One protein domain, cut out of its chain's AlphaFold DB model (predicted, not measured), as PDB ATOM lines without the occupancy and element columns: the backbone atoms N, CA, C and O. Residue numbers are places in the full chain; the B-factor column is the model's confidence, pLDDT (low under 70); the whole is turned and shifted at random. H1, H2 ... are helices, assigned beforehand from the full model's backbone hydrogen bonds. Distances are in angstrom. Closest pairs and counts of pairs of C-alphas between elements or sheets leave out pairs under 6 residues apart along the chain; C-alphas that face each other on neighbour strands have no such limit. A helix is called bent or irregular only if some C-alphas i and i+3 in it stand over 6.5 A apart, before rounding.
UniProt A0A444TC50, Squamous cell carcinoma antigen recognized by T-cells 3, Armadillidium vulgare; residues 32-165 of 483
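Overview. This is residues 32 to 165 of the 483 residues of the protein "Squamous cell carcinoma antigen recognized by T-cells 3" of Armadillidium vulgare (UniProt A0A444TC50). Six helices stand side by side as an up-and-down slab, each folding back against the one before it, with H1, H3 and H5 in one row and H2, H4 and H6 in the other. H3 is near the middle, and the short H7 lies off one end of the slab, near H5 but touching no helix. The printed part has 134 residues with seven named helices, H1 to H7 in that order, and no named strand; the class is all helix. It is compact, with a radius of gyration of the C-alphas of 15.5 A, and its spans of 42 by 40 by 22 A make it only just flat.

Arrangement. H1, residues 34 to 51, and H2, residues 59 to 84, form a helical hairpin and touch at Leu 48 and Phe 66, their closest C-alphas, 6.1 A apart, at a shallow tilt of 3 degrees, opposite ways. H2 has a kink of 68 degrees near residue 78 and is irregular, with C-alphas 80 and 83 at 9.7 A. H3, residues 90 to 103, is the hub, touching four helices: H1, H2, H4, residues 106 to 118, and H5, residues 127 to 140. Its closest C-alphas to H1 are those of Ile 91 and Met 42, 6.8 A apart, and the two run the same way. H3 touches H2 with residues 91 to 95 alone, and H2 touches H3 with residues 67 to 74 alone; the closest C-alphas are those of Ile 91 and Cys 70, 6.9 A apart. H3 and H4 form a hairpin, with the C-alphas of Ser 96 and Cys 109 closest at 4.9 A. H5 and H6, residues 143 to 156, form another, closest at the C-alphas of Glu 137 and Cys 146, 6.0 A apart. H1 to H5 are an up-and-down bundle, each helix running against the one before it. H7, residues 161 to 165, is near H5 and apart from H6. Every O i to N i+4 pair is within hydrogen-bond range in H1, H3, H4, H5 and H6, against 20 of 22 in H2 and 0 of 1 in H7, where 0 of 2 O i to N i+3 pairs are within range.

Along the chain. H1 begins at C-alpha 34 (239.593, 221.668, 318.032) and is 26.1 A long. H2 is the longest by residues, 33.8 A from first to last C-alpha. H5 measures 20.3 A and H6 20.1 A. H7 ends at C-alpha 165 (265.478, 237.742, 327.207).

Size, cuts and confidence. The C-alphas of Glu 57 and Glu 162, the two farthest apart, are 47.9 A apart. The printed part has no cut and no long link. Mean pLDDT of the printed part is 81.5, with residue 32 and residues 83 to 85, 118 to 123 and 158 to 165 under 70.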
ATOM      1  N   SER A  32     233.376 218.444 318.295       69.56
ATOM      2  CA  SER A  32     233.188 219.902 318.314       69.56
ATOM      3  C   SER A  32     234.447 220.639 318.777       69.56
ATOM      4  O   SER A  32     234.647 221.793 318.412       69.56
ATOM      5  N   ASP A  33     235.327 219.955 319.514       83.19
ATOM      6  CA  ASP A  33     236.540 220.540 320.082       83.19
ATOM      7  C   ASP A  33     237.747 220.416 319.139       83.19
ATOM      8  O   ASP A  33     238.171 219.324 318.748       83.19
ATOM      9  N   GLU A  34     238.379 221.554 318.851       83.06
ATOM     10  CA  GLU A  34     239.593 221.668 318.032       83.06
ATOM     11  C   GLU A  34     240.735 220.769 318.544       83.06
ATOM     12  O   GLU A  34     241.396 220.059 317.782       83.06
ATOM     13  N   ILE A  35     240.939 220.744 319.865       84.81
ATOM     14  CA  ILE A  35     242.020 219.986 320.510       84.81
ATOM     15  C   ILE A  35     241.869 218.483 320.258       84.81
ATOM     16  O   ILE A  35     242.869 217.776 320.100       84.81
ATOM     17  N   GLU A  36     240.639 217.974 320.243       86.50
ATOM     18  CA  GLU A  36     240.368 216.557 320.014       86.50
ATOM     19  C   GLU A  36     240.585 216.176 318.552       86.50
ATOM     20  O   GLU A  36     241.236 215.164 318.278       86.50
ATOM     21  N   VAL A  37     240.155 217.028 317.616       87.81
ATOM     22  CA  VAL A  37     240.444 216.859 316.184       87.81
ATOM     23  C   VAL A  37     241.956 216.802 315.943       87.81
ATOM     24  O   VAL A  37     242.440 215.879 315.282       87.81
ATOM     25  N   ILE A  38     242.723 217.720 316.542       87.44
ATOM     26  CA  ILE A  38     244.191 217.727 316.442       87.44
ATOM     27  C   ILE A  38     244.786 216.445 317.036       87.44
ATOM     28  O   ILE A  38     245.695 215.866 316.445       87.44
ATOM     29  N   LYS A  39     244.289 215.961 318.182       89.06
ATOM     30  CA  LYS A  39     244.770 214.708 318.798       89.06
ATOM     31  C   LYS A  39     244.532 213.492 317.900       89.06
ATOM     32  O   LYS A  39     245.431 212.659 317.784       89.06
ATOM     33  N   ILE A  40     243.364 213.394 317.262       90.44
ATOM     34  CA  ILE A  40     243.031 212.299 316.339       90.44
ATOM     35  C   ILE A  40     243.993 212.307 315.146       90.44
ATOM     36  O   ILE A  40     244.605 211.281 314.835       90.44
ATOM     37  N   TRP A  41     244.189 213.470 314.520       91.50
ATOM     38  CA  TRP A  41     245.134 213.616 313.414       91.50
ATOM     39  C   TRP A  41     246.573 213.331 313.838       91.50
ATOM     40  O   TRP A  41     247.266 212.568 313.173       91.50
ATOM     41  N   MET A  42     247.016 213.849 314.983       91.12
ATOM     42  CA  MET A  42     248.350 213.577 315.521       91.12
ATOM     43  C   MET A  42     248.581 212.083 315.770       91.12
ATOM     44  O   MET A  42     249.653 211.575 315.450       91.12
ATOM     45  N   ALA A  43     247.588 211.356 316.289       90.94
ATOM     46  CA  ALA A  43     247.692 209.910 316.474       90.94
ATOM     47  C   ALA A  43     247.878 209.178 315.133       90.94
ATOM     48  O   ALA A  43     248.723 208.285 315.027       90.94
ATOM     49  N   TYR A  44     247.148 209.599 314.096       91.69
ATOM     50  CA  TYR A  44     247.287 209.056 312.745       91.69
ATOM     51  C   TYR A  44     248.650 209.378 312.112       91.69
ATOM     52  O   TYR A  44     249.301 208.495 311.556       91.69
ATOM     53  N   LEU A  45     249.132 210.612 312.254       91.69
ATOM     54  CA  LEU A  45     250.434 211.036 311.735       91.69
ATOM     55  C   LEU A  45     251.595 210.323 312.437       91.69
ATOM     56  O   LEU A  45     252.561 209.920 311.790       91.69
ATOM     57  N   VAL A  46     251.500 210.111 313.751       90.50
ATOM     58  CA  VAL A  46     252.479 209.316 314.505       90.50
ATOM     59  C   VAL A  46     252.472 207.859 314.041       90.50
ATOM     60  O   VAL A  46     253.545 207.269 313.922       90.50
ATOM     61  N   TYR A  47     251.300 207.282 313.757       90.62
ATOM     62  CA  TYR A  47     251.207 205.948 313.160       90.62
ATOM     63  C   TYR A  47     251.924 205.894 311.806       90.62
ATOM     64  O   TYR A  47     252.826 205.074 311.640       90.62
ATOM     65  N   LEU A  48     251.616 206.818 310.888       88.06
ATOM     66  CA  LEU A  48     252.263 206.874 309.574       88.06
ATOM     67  C   LEU A  48     253.781 207.030 309.692       88.06
ATOM     68  O   LEU A  48     254.510 206.286 309.050       88.06
ATOM     69  N   ARG A  49     254.275 207.909 310.574       89.44
ATOM     70  CA  ARG A  49     255.716 208.070 310.827       89.44
ATOM     71  C   ARG A  49     256.384 206.755 311.257       89.44
ATOM     72  O   ARG A  49     257.532 206.510 310.895       89.44
ATOM     73  N   ARG A  50     255.714 205.933 312.073       87.69
ATOM     74  CA  ARG A  50     256.263 204.658 312.577       87.69
ATOM     75  C   ARG A  50     256.292 203.565 311.513       87.69
ATOM     76  O   ARG A  50     257.148 202.693 311.600       87.69
ATOM     77  N   GLU A  51     255.388 203.633 310.542       84.56
ATOM     78  CA  GLU A  51     255.377 202.743 309.377       84.56
ATOM     79  C   GLU A  51     256.506 203.059 308.386       84.56
ATOM     80  O   GLU A  51     256.894 202.177 307.627       84.56
ATOM     81  N   ILE A  52     257.073 204.275 308.401       84.62
ATOM     82  CA  ILE A  52     258.160 204.636 307.482       84.62
ATOM     83  C   ILE A  52     259.399 203.782 307.772       84.62
ATOM     84  O   ILE A  52     260.039 203.892 308.824       84.62
ATOM     85  N   GLN A  53     259.774 202.956 306.800       81.25
ATOM     86  CA  GLN A  53     260.924 202.068 306.883       81.25
ATOM     87  C   GLN A  53     262.150 202.706 306.234       81.25
ATOM     88  O   GLN A  53     262.486 202.393 305.103       81.25
ATOM     89  N   TRP A  54     262.878 203.541 306.982       79.44
ATOM     90  CA  TRP A  54     264.028 204.360 306.534       79.44
ATOM     91  C   TRP A  54     265.172 203.649 305.779       79.44
ATOM     92  O   TRP A  54     266.100 204.315 305.330       79.44
ATOM     93  N   LYS A  55     265.157 202.316 305.683       76.81
ATOM     94  CA  LYS A  55     266.187 201.504 305.018       76.81
ATOM     95  C   LYS A  55     265.787 201.029 303.619       76.81
ATOM     96  O   LYS A  55     266.654 200.554 302.896       76.81
ATOM     97  N   GLU A  56     264.510 201.115 303.259       78.75
ATOM     98  CA  GLU A  56     263.991 200.614 301.985       78.75
ATOM     99  C   GLU A  56     263.807 201.745 300.965       78.75
ATOM    100  O   GLU A  56     263.632 202.908 301.321       78.75
ATOM    101  N   GLU A  57     263.805 201.422 299.671       76.62
ATOM    102  CA  GLU A  57     263.586 202.417 298.607       76.62
ATOM    103  C   GLU A  57     262.153 203.000 298.631       76.62
ATOM    104  O   GLU A  57     261.925 204.139 298.220       76.62
ATOM    105  N   SER A  58     261.204 202.275 299.239       79.25
ATOM    106  CA  SER A  58     259.804 202.691 299.435       79.25
ATOM    107  C   SER A  58     259.628 203.917 300.354       79.25
ATOM    108  O   SER A  58     258.546 204.501 300.415       79.25
ATOM    109  N   VAL A  59     260.689 204.378 301.032       83.19
ATOM    110  CA  VAL A  59     260.649 205.542 301.939       83.19
ATOM    111  C   VAL A  59     260.081 206.791 301.271       83.19
ATOM    112  O   VAL A  59     259.382 207.558 301.927       83.19
ATOM    113  N   LYS A  60     260.344 207.003 299.974       81.88
ATOM    114  CA  LYS A  60     259.841 208.179 299.244       81.88
ATOM    115  C   LYS A  60     258.317 208.181 299.132       81.88
ATOM    116  O   LYS A  60     257.697 209.213 299.384       81.88
ATOM    117  N   ASP A  61     257.720 207.035 298.818       83.25
ATOM    118  CA  ASP A  61     256.266 206.896 298.695       83.25
ATOM    119  C   ASP A  61     255.591 206.957 300.070       83.25
ATOM    120  O   ASP A  61     254.584 207.638 300.248       83.25
ATOM    121  N   GLN A  62     256.203 206.340 301.086       85.44
ATOM    122  CA  GLN A  62     255.725 206.409 302.470       85.44
ATOM    123  C   GLN A  62     255.800 207.839 303.041       85.44
ATOM    124  O   GLN A  62     254.897 208.269 303.761       85.44
ATOM    125  N   LEU A  63     256.847 208.603 302.702       86.44
ATOM    126  CA  LEU A  63     256.965 210.023 303.047       86.44
ATOM    127  C   LEU A  63     255.941 210.879 302.303       86.44
ATOM    128  O   LEU A  63     255.403 211.817 302.890       86.44
ATOM    129  N   ARG A  64     255.649 210.564 301.039       87.12
ATOM    130  CA  ARG A  64     254.602 211.250 300.276       87.12
ATOM    131  C   ARG A  64     253.234 211.051 300.924       87.12
ATOM    132  O   ARG A  64     252.570 212.038 301.214       87.12
ATOM    133  N   ASP A  65     252.878 209.814 301.263       87.44
ATOM    134  CA  ASP A  65     251.644 209.503 301.992       87.44
ATOM    135  C   ASP A  65     251.552 210.256 303.331       87.44
ATOM    136  O   ASP A  65     250.478 210.710 303.733       87.44
ATOM    137  N   PHE A  66     252.678 210.387 304.039       90.94
ATOM    138  CA  PHE A  66     252.761 211.146 305.286       90.94
ATOM    139  C   PHE A  66     252.544 212.653 305.074       90.94
ATOM    140  O   PHE A  66     251.793 213.270 305.832       90.94
ATOM    141  N   ARG A  67     253.167 213.240 304.045       90.19
ATOM    142  CA  ARG A  67     253.001 214.657 303.676       90.19
ATOM    143  C   ARG A  67     251.554 214.948 303.274       90.19
ATOM    144  O   ARG A  67     250.947 215.849 303.846       90.19
ATOM    145  N   ASP A  68     250.970 214.105 302.424       90.19
ATOM    146  CA  ASP A  68     249.575 214.226 301.986       90.19
ATOM    147  C   ASP A  68     248.595 214.124 303.170       90.19
ATOM    148  O   ASP A  68     247.582 214.824 303.218       90.19
ATOM    149  N   ALA A  69     248.891 213.276 304.162       90.94
ATOM    150  CA  ALA A  69     248.098 213.182 305.385       90.94
ATOM    151  C   ALA A  69     248.215 214.433 306.274       90.94
ATOM    152  O   ALA A  69     247.222 214.827 306.889       90.94
ATOM    153  N   CYS A  70     249.395 215.063 306.344       90.25
ATOM    154  CA  CYS A  70     249.569 216.337 307.049       90.25
ATOM    155  C   CYS A  70     248.721 217.426 306.384       90.25
ATOM    156  O   CYS A  70     247.949 218.100 307.067       90.25
ATOM    157  N   ASP A  71     248.793 217.540 305.057       88.56
ATOM    158  CA  ASP A  71     248.041 218.546 304.301       88.56
ATOM    159  C   ASP A  71     246.522 218.356 304.424       88.56
ATOM    160  O   ASP A  71     245.788 219.333 304.600       88.56
ATOM    161  N   GLN A  72     246.045 217.106 304.426       89.19
ATOM    162  CA  GLN A  72     244.638 216.781 304.691       89.19
ATOM    163  C   GLN A  72     244.203 217.218 306.092       89.19
ATOM    164  O   GLN A  72     243.126 217.792 306.244       89.19
ATOM    165  N   ALA A  73     245.037 216.980 307.107       88.88
ATOM    166  CA  ALA A  73     244.735 217.374 308.478       88.88
ATOM    167  C   ALA A  73     244.586 218.893 308.617       88.88
ATOM    168  O   ALA A  73     243.655 219.379 309.254       88.88
ATOM    169  N   LEU A  74     245.481 219.647 307.982       86.25
ATOM    170  CA  LEU A  74     245.491 221.108 308.052       86.25
ATOM    171  C   LEU A  74     244.346 221.729 307.269       86.25
ATOM    172  O   LEU A  74     243.713 222.656 307.762       86.25
ATOM    173  N   THR A  75     244.052 221.188 306.086       87.56
ATOM    174  CA  THR A  75     242.891 221.606 305.291       87.56
ATOM    175  C   THR A  75     241.603 221.359 306.075       87.56
ATOM    176  O   THR A  75     240.786 222.263 306.195       87.56
ATOM    177  N   PHE A  76     241.468 220.195 306.722       88.06
ATOM    178  CA  PHE A  76     240.305 219.884 307.553       88.06
ATOM    179  C   PHE A  76     240.153 220.842 308.743       88.06
ATOM    180  O   PHE A  76     239.050 221.300 309.031       88.06
ATOM    181  N   ILE A  77     241.249 221.155 309.442       86.12
ATOM    182  CA  ILE A  77     241.224 222.096 310.573       86.12
ATOM    183  C   ILE A  77     240.848 223.501 310.094       86.12
ATOM    184  O   ILE A  77     240.013 224.150 310.717       86.12
ATOM    185  N   GLN A  78     241.410 223.945 308.970       83.75
ATOM    186  CA  GLN A  78     241.120 225.256 308.400       83.75
ATOM    187  C   GLN A  78     239.663 225.371 307.923       83.75
ATOM    188  O   GLN A  78     239.029 226.393 308.162       83.75
ATOM    189  N   GLU A  79     239.106 224.324 307.308       86.25
ATOM    190  CA  GLU A  79     237.695 224.281 306.892       86.25
ATOM    191  C   GLU A  79     236.727 224.286 308.084       86.25
ATOM    192  O   GLU A  79     235.672 224.915 308.021       86.25
ATOM    193  N   LYS A  80     237.069 223.585 309.173       84.31
ATOM    194  CA  LYS A  80     236.197 223.431 310.348       84.31
ATOM    195  C   LYS A  80     236.272 224.597 311.334       84.31
ATOM    196  O   LYS A  80     235.247 224.950 311.907       84.31
ATOM    197  N   PHE A  81     237.463 225.154 311.554       81.94
ATOM    198  CA  PHE A  81     237.738 226.117 312.631       81.94
ATOM    199  C   PHE A  81     238.254 227.478 312.130       81.94
ATOM    200  O   PHE A  81     238.403 228.406 312.922       81.94
ATOM    201  N   GLY A  82     238.506 227.638 310.824       78.94
ATOM    202  CA  GLY A  82     238.945 228.907 310.241       78.94
ATOM    203  C   GLY A  82     240.324 229.368 310.732       78.94
ATOM    204  O   GLY A  82     241.229 228.560 310.943       78.94
ATOM    205  N   GLU A  83     240.491 230.684 310.900       65.62
ATOM    206  CA  GLU A  83     241.761 231.315 311.310       65.62
ATOM    207  C   GLU A  83     242.166 231.012 312.764       65.62
ATOM    208  O   GLU A  83     243.335 231.165 313.116       65.62
ATOM    209  N   GLU A  84     241.232 230.556 313.607       62.94
ATOM    210  CA  GLU A  84     241.528 230.142 314.984       62.94
ATOM    211  C   GLU A  84     242.036 228.697 315.093       62.94
ATOM    212  O   GLU A  84     242.479 228.297 316.169       62.94
ATOM    213  N   GLY A  85     242.015 227.933 313.996       65.00
ATOM    214  CA  GLY A  85     242.489 226.554 313.965       65.00
ATOM    215  C   GLY A  85     244.011 226.427 314.121       65.00
ATOM    216  O   GLY A  85     244.786 227.044 313.392       65.00
ATOM    217  N   ASP A  86     244.428 225.569 315.050       71.38
ATOM    218  CA  ASP A  86     245.798 225.195 315.419       71.38
ATOM    219  C   ASP A  86     246.695 226.382 315.812       71.38
ATOM    220  O   ASP A  86     247.764 226.610 315.236       71.38
ATOM    221  N   LYS A  87     246.295 227.108 316.867       73.00
ATOM    222  CA  LYS A  87     247.060 228.235 317.457       73.00
ATOM    223  C   LYS A  87     248.522 227.893 317.776       73.00
ATOM    224  O   LYS A  87     249.392 228.758 317.756       73.00
ATOM    225  N   GLU A  88     248.811 226.630 318.089       74.94
ATOM    226  CA  GLU A  88     250.160 226.167 318.437       74.94
ATOM    227  C   GLU A  88     250.937 225.564 317.256       74.94
ATOM    228  O   GLU A  88     252.127 225.247 317.410       74.94
ATOM    229  N   CYS A  89     250.290 225.413 316.095       82.69
ATOM    230  CA  CYS A  89     250.839 224.792 314.892       82.69
ATOM    231  C   CYS A  89     251.434 223.400 315.175       82.69
ATOM    232  O   CYS A  89     252.554 223.084 314.758       82.69
ATOM    233  N   ARG A  90     250.724 222.561 315.939       85.88
ATOM    234  CA  ARG A  90     251.239 221.264 316.420       85.88
ATOM    235  C   ARG A  90     251.574 220.318 315.274       85.88
ATOM    236  O   ARG A  90     252.611 219.651 315.323       85.88
ATOM    237  N   ILE A  91     250.733 220.285 314.242       87.38
ATOM    238  CA  ILE A  91     250.914 219.398 313.083       87.38
ATOM    239  C   ILE A  91     252.135 219.832 312.268       87.38
ATOM    240  O   ILE A  91     253.001 219.017 311.959       87.38
ATOM    241  N   ALA A  92     252.263 221.134 312.017       85.44
ATOM    242  CA  ALA A  92     253.405 221.733 311.329       85.44
ATOM    243  C   ALA A  92     254.738 221.463 312.043       85.44
ATOM    244  O   ALA A  92     255.738 221.065 311.436       85.44
ATOM    245  N   ARG A  93     254.753 221.645 313.370       88.56
ATOM    246  CA  ARG A  93     255.922 221.368 314.215       88.56
ATOM    247  C   ARG A  93     256.287 219.892 314.171       88.56
ATOM    248  O   ARG A  93     257.466 219.560 314.092       88.56
ATOM    249  N   PHE A  94     255.295 219.006 314.161       90.56
ATOM    250  CA  PHE A  94     255.538 217.577 314.019       90.56
ATOM    251  C   PHE A  94     256.121 217.222 312.644       90.56
ATOM    252  O   PHE A  94     257.158 216.560 312.589       90.56
ATOM    253  N   GLN A  95     255.527 217.713 311.554       90.50
ATOM    254  CA  GLN A  95     256.009 217.470 310.193       90.50
ATOM    255  C   GLN A  95     257.448 217.966 310.016       90.50
ATOM    256  O   GLN A  95     258.308 217.204 309.586       90.50
ATOM    257  N   SER A  96     257.748 219.202 310.427       89.06
ATOM    258  CA  SER A  96     259.097 219.770 310.285       89.06
ATOM    259  C   SER A  96     260.177 218.980 311.029       89.06
ATOM    260  O   SER A  96     261.275 218.793 310.506       89.06
ATOM    261  N   ARG A  97     259.869 218.466 312.229       88.44
ATOM    262  CA  ARG A  97     260.780 217.599 312.991       88.44
ATOM    263  C   ARG A  97     260.989 216.259 312.297       88.44
ATOM    264  O   ARG A  97     262.112 215.772 312.267       88.44
ATOM    265  N   VAL A  98     259.943 215.667 311.718       87.88
ATOM    266  CA  VAL A  98     260.066 214.416 310.948       87.88
ATOM    267  C   VAL A  98     260.961 214.619 309.723       87.88
ATOM    268  O   VAL A  98     261.887 213.833 309.520       87.88
ATOM    269  N   GLU A  99     260.744 215.693 308.963       88.00
ATOM    270  CA  GLU A  99     261.545 216.023 307.777       88.00
ATOM    271  C   GLU A  99     263.017 216.281 308.138       88.00
ATOM    272  O   GLU A  99     263.924 215.706 307.534       88.00
ATOM    273  N   ALA A 100     263.273 217.080 309.178       86.56
ATOM    274  CA  ALA A 100     264.631 217.433 309.586       86.56
ATOM    275  C   ALA A 100     265.389 216.269 310.248       86.56
ATOM    276  O   ALA A 100     266.530 215.988 309.883       86.56
ATOM    277  N   GLU A 101     264.776 215.588 311.222       84.94
ATOM    278  CA  GLU A 101     265.461 214.563 312.018       84.94
ATOM    279  C   GLU A 101     265.517 213.210 311.310       84.94
ATOM    280  O   GLU A 101     266.522 212.504 311.405       84.94
ATOM    281  N   SER A 102     264.422 212.821 310.649       83.19
ATOM    282  CA  SER A 102     264.254 211.455 310.143       83.19
ATOM    283  C   SER A 102     264.548 211.369 308.645       83.19
ATOM    284  O   SER A 102     265.364 210.541 308.248       83.19
ATOM    285  N   ALA A 103     263.971 212.264 307.833       80.38
ATOM    286  CA  ALA A 103     264.238 212.301 306.390       80.38
ATOM    287  C   ALA A 103     265.568 212.991 306.033       80.38
ATOM    288  O   ALA A 103     266.101 212.760 304.950       80.38
ATOM    289  N   ARG A 104     266.121 213.813 306.942       82.62
ATOM    290  CA  ARG A 104     267.297 214.678 306.709       82.62
ATOM    291  C   ARG A 104     267.142 215.592 305.490       82.62
ATOM    292  O   ARG A 104     268.131 216.048 304.919       82.62
ATOM    293  N   ASP A 105     265.899 215.891 305.126       85.62
ATOM    294  CA  ASP A 105     265.555 216.784 304.029       85.62
ATOM    295  C   ASP A 105     265.264 218.177 304.594       85.62
ATOM    296  O   ASP A 105     264.170 218.511 305.063       85.62
ATOM    297  N   ILE A 106     266.306 219.002 304.599       86.12
ATOM    298  CA  ILE A 106     266.242 220.358 305.144       86.12
ATOM    299  C   ILE A 106     265.442 221.270 304.206       86.12
ATOM    300  O   ILE A 106     264.825 222.229 304.665       86.12
ATOM    301  N   GLU A 107     265.427 220.998 302.901       87.62
ATOM    302  CA  GLU A 107     264.687 221.811 301.936       87.62
ATOM    303  C   GLU A 107     263.183 221.612 302.099       87.62
ATOM    304  O   GLU A 107     262.452 222.604 302.182       87.62
ATOM    305  N   ALA A 108     262.738 220.366 302.282       86.31
ATOM    306  CA  ALA A 108     261.358 220.067 302.652       86.31
ATOM    307  C   ALA A 108     260.982 220.691 304.005       86.31
ATOM    308  O   ALA A 108     259.934 221.329 304.113       86.31
ATOM    309  N   CYS A 109     261.859 220.609 305.015       88.81
ATOM    310  CA  CYS A 109     261.644 221.261 306.312       88.81
ATOM    311  C   CYS A 109     261.478 222.788 306.178       88.81
ATOM    312  O   CYS A 109     260.572 223.382 306.771       88.81
ATOM    313  N   ARG A 110     262.311 223.441 305.358       89.19
ATOM    314  CA  ARG A 110     262.194 224.879 305.068       89.19
ATOM    315  C   ARG A 110     260.914 225.203 304.309       89.19
ATOM    316  O   ARG A 110     260.327 226.250 304.572       89.19
ATOM    317  N   ALA A 111     260.498 224.373 303.354       88.38
ATOM    318  CA  ALA A 111     259.265 224.580 302.596       88.38
ATOM    319  C   ALA A 111     258.048 224.546 303.528       88.38
ATOM    320  O   ALA A 111     257.257 225.485 303.528       88.38
ATOM    321  N   VAL A 112     258.004 223.535 304.398       87.25
ATOM    322  CA  VAL A 112     257.060 223.384 305.509       87.25
ATOM    323  C   VAL A 112     257.022 224.660 306.353       87.25
ATOM    324  O   VAL A 112     256.009 225.353 306.373       87.25
ATOM    325  N   TRP A 113     258.132 225.063 306.975       87.50
ATOM    326  CA  TRP A 113     258.141 226.251 307.838       87.50
ATOM    327  C   TRP A 113     257.791 227.552 307.113       87.50
ATOM    328  O   TRP A 113     257.125 228.410 307.690       87.50
ATOM    329  N   ASN A 114     258.214 227.726 305.858       86.44
ATOM    330  CA  ASN A 114     257.829 228.902 305.081       86.44
ATOM    331  C   ASN A 114     256.325 228.915 304.795       86.44
ATOM    332  O   ASN A 114     255.731 229.983 304.880       86.44
ATOM    333  N   ASP A 115     255.711 227.773 304.493       82.94
ATOM    334  CA  ASP A 115     254.264 227.681 304.300       82.94
ATOM    335  C   ASP A 115     253.508 228.017 305.597       82.94
ATOM    336  O   ASP A 115     252.675 228.924 305.618       82.94
ATOM    337  N   TYR A 116     253.895 227.400 306.716       78.81
ATOM    338  CA  TYR A 116     253.219 227.587 308.002       78.81
ATOM    339  C   TYR A 116     253.396 228.974 308.622       78.81
ATOM    340  O   TYR A 116     252.441 229.518 309.169       78.81
ATOM    341  N   ILE A 117     254.598 229.555 308.553       77.12
ATOM    342  CA  ILE A 117     254.864 230.879 309.140       77.12
ATOM    343  C   ILE A 117     254.321 231.989 308.231       77.12
ATOM    344  O   ILE A 117     253.847 233.010 308.731       77.12
ATOM    345  N   MET A 118     254.419 231.831 306.902       69.69
ATOM    346  CA  MET A 118     254.131 232.922 305.962       69.69
ATOM    347  C   MET A 118     252.737 232.871 305.350       69.69
ATOM    348  O   MET A 118     252.208 233.935 305.037       69.69
ATOM    349  N   ARG A 119     252.163 231.684 305.117       65.19
ATOM    350  CA  ARG A 119     250.883 231.551 304.400       65.19
ATOM    351  C   ARG A 119     249.693 231.301 305.317       65.19
ATOM    352  O   ARG A 119     248.592 231.705 304.963       65.19
ATOM    353  N   ARG A 120     249.895 230.673 306.480       61.69
ATOM    354  CA  ARG A 120     248.808 230.297 307.397       61.69
ATOM    355  C   ARG A 120     248.823 231.153 308.681       61.69
ATOM    356  O   ARG A 120     249.850 231.286 309.342       61.69
ATOM    357  N   ASN A 121     247.681 231.767 309.001       61.12
ATOM    358  CA  ASN A 121     247.287 232.342 310.304       61.12
ATOM    359  C   ASN A 121     248.155 233.455 310.934       61.12
ATOM    360  O   ASN A 121     248.239 233.555 312.152       61.12
ATOM    361  N   GLN A 122     248.807 234.327 310.151       64.31
ATOM    362  CA  GLN A 122     249.635 235.441 310.678       64.31
ATOM    363  C   GLN A 122     250.731 235.020 311.689       64.31
ATOM    364  O   GLN A 122     251.278 235.848 312.425       64.31
ATOM    365  N   ASN A 123     251.116 233.742 311.672       68.75
ATOM    366  CA  ASN A 123     252.066 233.116 312.591       68.75
ATOM    367  C   ASN A 123     253.473 233.732 312.561       68.75
ATOM    368  O   ASN A 123     254.266 233.527 313.479       68.75
ATOM    369  N   TYR A 124     253.789 234.530 311.538       70.00
ATOM    370  CA  TYR A 124     255.033 235.292 311.440       70.00
ATOM    371  C   TYR A 124     255.278 236.250 312.611       70.00
ATOM    372  O   TYR A 124     256.425 236.650 312.803       70.00
ATOM    373  N   LYS A 125     254.247 236.607 313.387       71.94
ATOM    374  CA  LYS A 125     254.389 237.431 314.597       71.94
ATOM    375  C   LYS A 125     254.846 236.630 315.821       71.94
ATOM    376  O   LYS A 125     255.416 237.205 316.739       71.94
ATOM    377  N   VAL A 126     254.647 235.309 315.836       78.81
ATOM    378  CA  VAL A 126     254.911 234.458 317.006       78.81
ATOM    379  C   VAL A 126     256.391 234.078 317.071       78.81
ATOM    380  O   VAL A 126     256.864 233.217 316.326       78.81
ATOM    381  N   GLY A 127     257.133 234.672 318.010       80.00
ATOM    382  CA  GLY A 127     258.578 234.450 318.162       80.00
ATOM    383  C   GLY A 127     258.980 232.988 318.386       80.00
ATOM    384  O   GLY A 127     259.980 232.522 317.837       80.00
ATOM    385  N   ASN A 128     258.174 232.221 319.125       83.81
ATOM    386  CA  ASN A 128     258.473 230.821 319.449       83.81
ATOM    387  C   ASN A 128     258.579 229.914 318.210       83.81
ATOM    388  O   ASN A 128     259.417 229.012 318.184       83.81
ATOM    389  N   LEU A 129     257.778 230.166 317.169       84.12
ATOM    390  CA  LEU A 129     257.822 229.393 315.923       84.12
ATOM    391  C   LEU A 129     259.127 229.650 315.161       84.12
ATOM    392  O   LEU A 129     259.767 228.717 314.676       84.12
ATOM    393  N   TRP A 130     259.580 230.904 315.139       87.00
ATOM    394  CA  TRP A 130     260.876 231.263 314.566       87.00
ATOM    395  C   TRP A 130     262.043 230.631 315.316       87.00
ATOM    396  O   TRP A 130     262.998 230.185 314.683       87.00
ATOM    397  N   ILE A 131     261.973 230.565 316.648       87.44
ATOM    398  CA  ILE A 131     263.005 229.929 317.474       87.44
ATOM    399  C   ILE A 131     263.105 228.433 317.160       87.44
ATOM    400  O   ILE A 131     264.214 227.918 317.019       87.44
ATOM    401  N   GLU A 132     261.982 227.728 317.009       85.94
ATOM    402  CA  GLU A 132     262.014 226.314 316.616       85.94
ATOM    403  C   GLU A 132     262.611 226.112 315.226       85.94
ATOM    404  O   GLU A 132     263.481 225.253 315.060       85.94
ATOM    405  N   PHE A 133     262.215 226.933 314.252       88.44
ATOM    406  CA  PHE A 133     262.778 226.858 312.908       88.44
ATOM    407  C   PHE A 133     264.293 227.128 312.920       88.44
ATOM    408  O   PHE A 133     265.072 226.377 312.333       88.44
ATOM    409  N   LEU A 134     264.742 228.140 313.667       89.44
ATOM    410  CA  LEU A 134     266.166 228.441 313.847       89.44
ATOM    411  C   LEU A 134     266.928 227.303 314.531       89.44
ATOM    412  O   LEU A 134     268.057 227.011 314.145       89.44
ATOM    413  N   ASN A 135     266.335 226.654 315.534       88.44
ATOM    414  CA  ASN A 135     266.959 225.527 316.219       88.44
ATOM    415  C   ASN A 135     267.137 224.328 315.280       88.44
ATOM    416  O   ASN A 135     268.213 223.731 315.276       88.44
ATOM    417  N   LEU A 136     266.132 224.014 314.460       86.50
ATOM    418  CA  LEU A 136     266.222 222.950 313.457       86.50
ATOM    419  C   LEU A 136     267.272 223.274 312.386       86.50
ATOM    420  O   LEU A 136     268.129 222.442 312.088       86.50
ATOM    421  N   GLU A 137     267.270 224.501 311.867       87.50
ATOM    422  CA  GLU A 137     268.246 224.953 310.870       87.50
ATOM    423  C   GLU A 137     269.675 224.993 311.442       87.50
ATOM    424  O   GLU A 137     270.634 224.758 310.712       87.50
ATOM    425  N   ARG A 138     269.847 225.225 312.749       86.44
ATOM    426  CA  ARG A 138     271.159 225.182 313.414       86.44
ATOM    427  C   ARG A 138     271.698 223.761 313.570       86.44
ATOM    428  O   ARG A 138     272.908 223.576 313.507       86.44
ATOM    429  N   VAL A 139     270.828 222.786 313.837       85.88
ATOM    430  CA  VAL A 139     271.239 221.389 314.059       85.88
ATOM    431  C   VAL A 139     271.499 220.674 312.736       85.88
ATOM    432  O   VAL A 139     272.483 219.947 312.626       85.88
ATOM    433  N   PHE A 140     270.636 220.885 311.742       83.19
ATOM    434  CA  PHE A 140     270.670 220.127 310.489       83.19
ATOM    435  C   PHE A 140     271.076 220.972 309.279       83.19
ATOM    436  O   PHE A 140     271.573 220.431 308.301       83.19
ATOM    437  N   GLY A 141     270.861 222.285 309.325       84.94
ATOM    438  CA  GLY A 141     270.971 223.178 308.178       84.94
ATOM    439  C   GLY A 141     272.313 223.897 308.023       84.94
ATOM    440  O   GLY A 141     273.367 223.460 308.481       84.94
ATOM    441  N   SER A 142     272.269 225.027 307.310       84.12
ATOM    442  CA  SER A 142     273.455 225.819 306.965       84.12
ATOM    443  C   SER A 142     273.533 227.097 307.790       84.12
ATOM    444  O   SER A 142     272.554 227.835 307.918       84.12
ATOM    445  N   GLU A 143     274.736 227.450 308.245       81.06
ATOM    446  CA  GLU A 143     274.974 228.684 309.000       81.06
ATOM    447  C   GLU A 143     274.585 229.949 308.205       81.06
ATOM    448  O   GLU A 143     274.037 230.908 308.757       81.06
ATOM    449  N   LYS A 144     274.797 229.953 306.879       85.44
ATOM    450  CA  LYS A 144     274.378 231.068 306.010       85.44
ATOM    451  C   LYS A 144     272.858 231.238 306.027       85.44
ATOM    452  O   LYS A 144     272.364 232.368 306.098       85.44
ATOM    453  N   HIS A 145     272.129 230.125 305.987       84.06
ATOM    454  CA  HIS A 145     270.672 230.129 306.003       84.06
ATOM    455  C   HIS A 145     270.137 230.514 307.386       84.06
ATOM    456  O   HIS A 145     269.276 231.385 307.458       84.06
ATOM    457  N   CYS A 146     270.736 230.006 308.472       86.75
ATOM    458  CA  CYS A 146     270.440 230.423 309.848       86.75
ATOM    459  C   CYS A 146     270.496 231.947 310.012       86.75
ATOM    460  O   CYS A 146     269.560 232.559 310.517       86.75
ATOM    461  N   ARG A 147     271.576 232.593 309.546       85.44
ATOM    462  CA  ARG A 147     271.731 234.055 309.660       85.44
ATOM    463  C   ARG A 147     270.692 234.816 308.836       85.44
ATOM    464  O   ARG A 147     270.205 235.861 309.270       85.44
ATOM    465  N   LYS A 148     270.359 234.321 307.638       87.38
ATOM    466  CA  LYS A 148     269.305 234.911 306.797       87.38
ATOM    467  C   LYS A 148     267.940 234.779 307.474       87.38
ATOM    468  O   LYS A 148     267.195 235.755 307.517       87.38
ATOM    469  N   LEU A 149     267.659 233.607 308.031       87.88
ATOM    470  CA  LEU A 149     266.424 233.305 308.735       87.88
ATOM    471  C   LEU A 149     266.273 234.151 310.003       87.88
ATOM    472  O   LEU A 149     265.220 234.740 310.210       87.88
ATOM    473  N   TYR A 150     267.341 234.303 310.786       86.06
ATOM    474  CA  TYR A 150     267.353 235.122 311.999       86.06
ATOM    475  C   TYR A 150     267.035 236.591 311.703       86.06
ATOM    476  O   TYR A 150     266.209 237.199 312.375       86.06
ATOM    477  N   ARG A 151     267.627 237.159 310.642       84.75
ATOM    478  CA  ARG A 151     267.293 238.524 310.205       84.75
ATOM    479  C   ARG A 151     265.828 238.660 309.797       84.75
ATOM    480  O   ARG A 151     265.206 239.657 310.138       84.75
ATOM    481  N   ARG A 152     265.290 237.662 309.093       85.81
ATOM    482  CA  ARG A 152     263.881 237.638 308.687       85.81
ATOM    483  C   ARG A 152     262.946 237.527 309.895       85.81
ATOM    484  O   ARG A 152     261.915 238.182 309.901       85.81
ATOM    485  N   ALA A 153     263.316 236.749 310.912       86.00
ATOM    486  CA  ALA A 153     262.565 236.636 312.159       86.00
ATOM    487  C   ALA A 153     262.495 237.983 312.896       86.00
ATOM    488  O   ALA A 153     261.409 238.437 313.228       86.00
ATOM    489  N   LEU A 154     263.636 238.661 313.065       83.56
ATOM    490  CA  LEU A 154     263.711 239.975 313.724       83.56
ATOM    491  C   LEU A 154     262.937 241.079 312.993       83.56
ATOM    492  O   LEU A 154     262.491 242.037 313.608       83.56
ATOM    493  N   GLU A 155     262.798 240.974 311.673       83.25
ATOM    494  CA  GLU A 155     261.983 241.913 310.900       83.25
ATOM    495  C   GLU A 155     260.480 241.703 311.134       83.25
ATOM    496  O   GLU A 155     259.701 242.643 310.998       83.25
ATOM    497  N   LYS A 156     260.061 240.475 311.459       80.31
ATOM    498  CA  LYS A 156     258.648 240.068 311.513       80.31
ATOM    499  C   LYS A 156     258.076 239.970 312.927       80.31
ATOM    500  O   LYS A 156     256.884 240.200 313.097       80.31
ATOM    501  N   VAL A 157     258.909 239.658 313.914       76.12
ATOM    502  CA  VAL A 157     258.537 239.547 315.328       76.12
ATOM    503  C   VAL A 157     258.925 240.852 316.015       76.12
ATOM    504  O   VAL A 157     260.091 241.035 316.361       76.12
ATOM    505  N   TRP A 158     257.973 241.775 316.154       57.22
ATOM    506  CA  TRP A 158     258.213 243.089 316.769       57.22
ATOM    507  C   TRP A 158     257.710 243.220 318.217       57.22
ATOM    508  O   TRP A 158     258.173 244.125 318.903       57.22
ATOM    509  N   ASP A 159     256.883 242.292 318.724       51.19
ATOM    510  CA  ASP A 159     256.108 242.554 319.955       51.19
ATOM    511  C   ASP A 159     256.419 241.684 321.195       51.19
ATOM    512  O   ASP A 159     255.903 241.986 322.261       51.19
ATOM    513  N   ASP A 160     257.326 240.699 321.152       50.56
ATOM    514  CA  ASP A 160     257.636 239.855 322.336       50.56
ATOM    515  C   ASP A 160     259.083 240.008 322.846       50.56
ATOM    516  O   ASP A 160     259.774 239.036 323.172       50.56
ATOM    517  N   VAL A 161     259.584 241.246 322.918       47.03
ATOM    518  CA  VAL A 161     260.947 241.527 323.416       47.03
ATOM    519  C   VAL A 161     261.111 241.196 324.913       47.03
ATOM    520  O   VAL A 161     262.229 240.929 325.349       47.03
ATOM    521  N   GLU A 162     260.033 241.104 325.699       44.84
ATOM    522  CA  GLU A 162     260.131 240.765 327.131       44.84
ATOM    523  C   GLU A 162     260.330 239.265 327.421       44.84
ATOM    524  O   GLU A 162     260.999 238.913 328.392       44.84
ATOM    525  N   VAL A 163     259.831 238.350 326.580       46.62
ATOM    526  CA  VAL A 163     259.860 236.900 326.887       46.62
ATOM    527  C   VAL A 163     261.127 236.206 326.360       46.62
ATOM    528  O   VAL A 163     261.579 235.197 326.912       46.62
ATOM    529  N   ALA A 164     261.758 236.756 325.318       45.72
ATOM    530  CA  ALA A 164     262.967 236.181 324.722       45.72
ATOM    531  C   ALA A 164     264.218 236.343 325.611       45.72
ATOM    532  O   ALA A 164     265.086 235.464 325.620       45.72
ATOM    533  N   ASP A 165     264.298 237.426 326.391       43.12
ATOM    534  CA  ASP A 165     265.478 237.742 327.207       43.12
ATOM    535  C   ASP A 165     265.569 236.871 328.482       43.12
ATOM    536  O   ASP A 165     266.657 236.502 328.936       43.12
TER     537      ASP A 165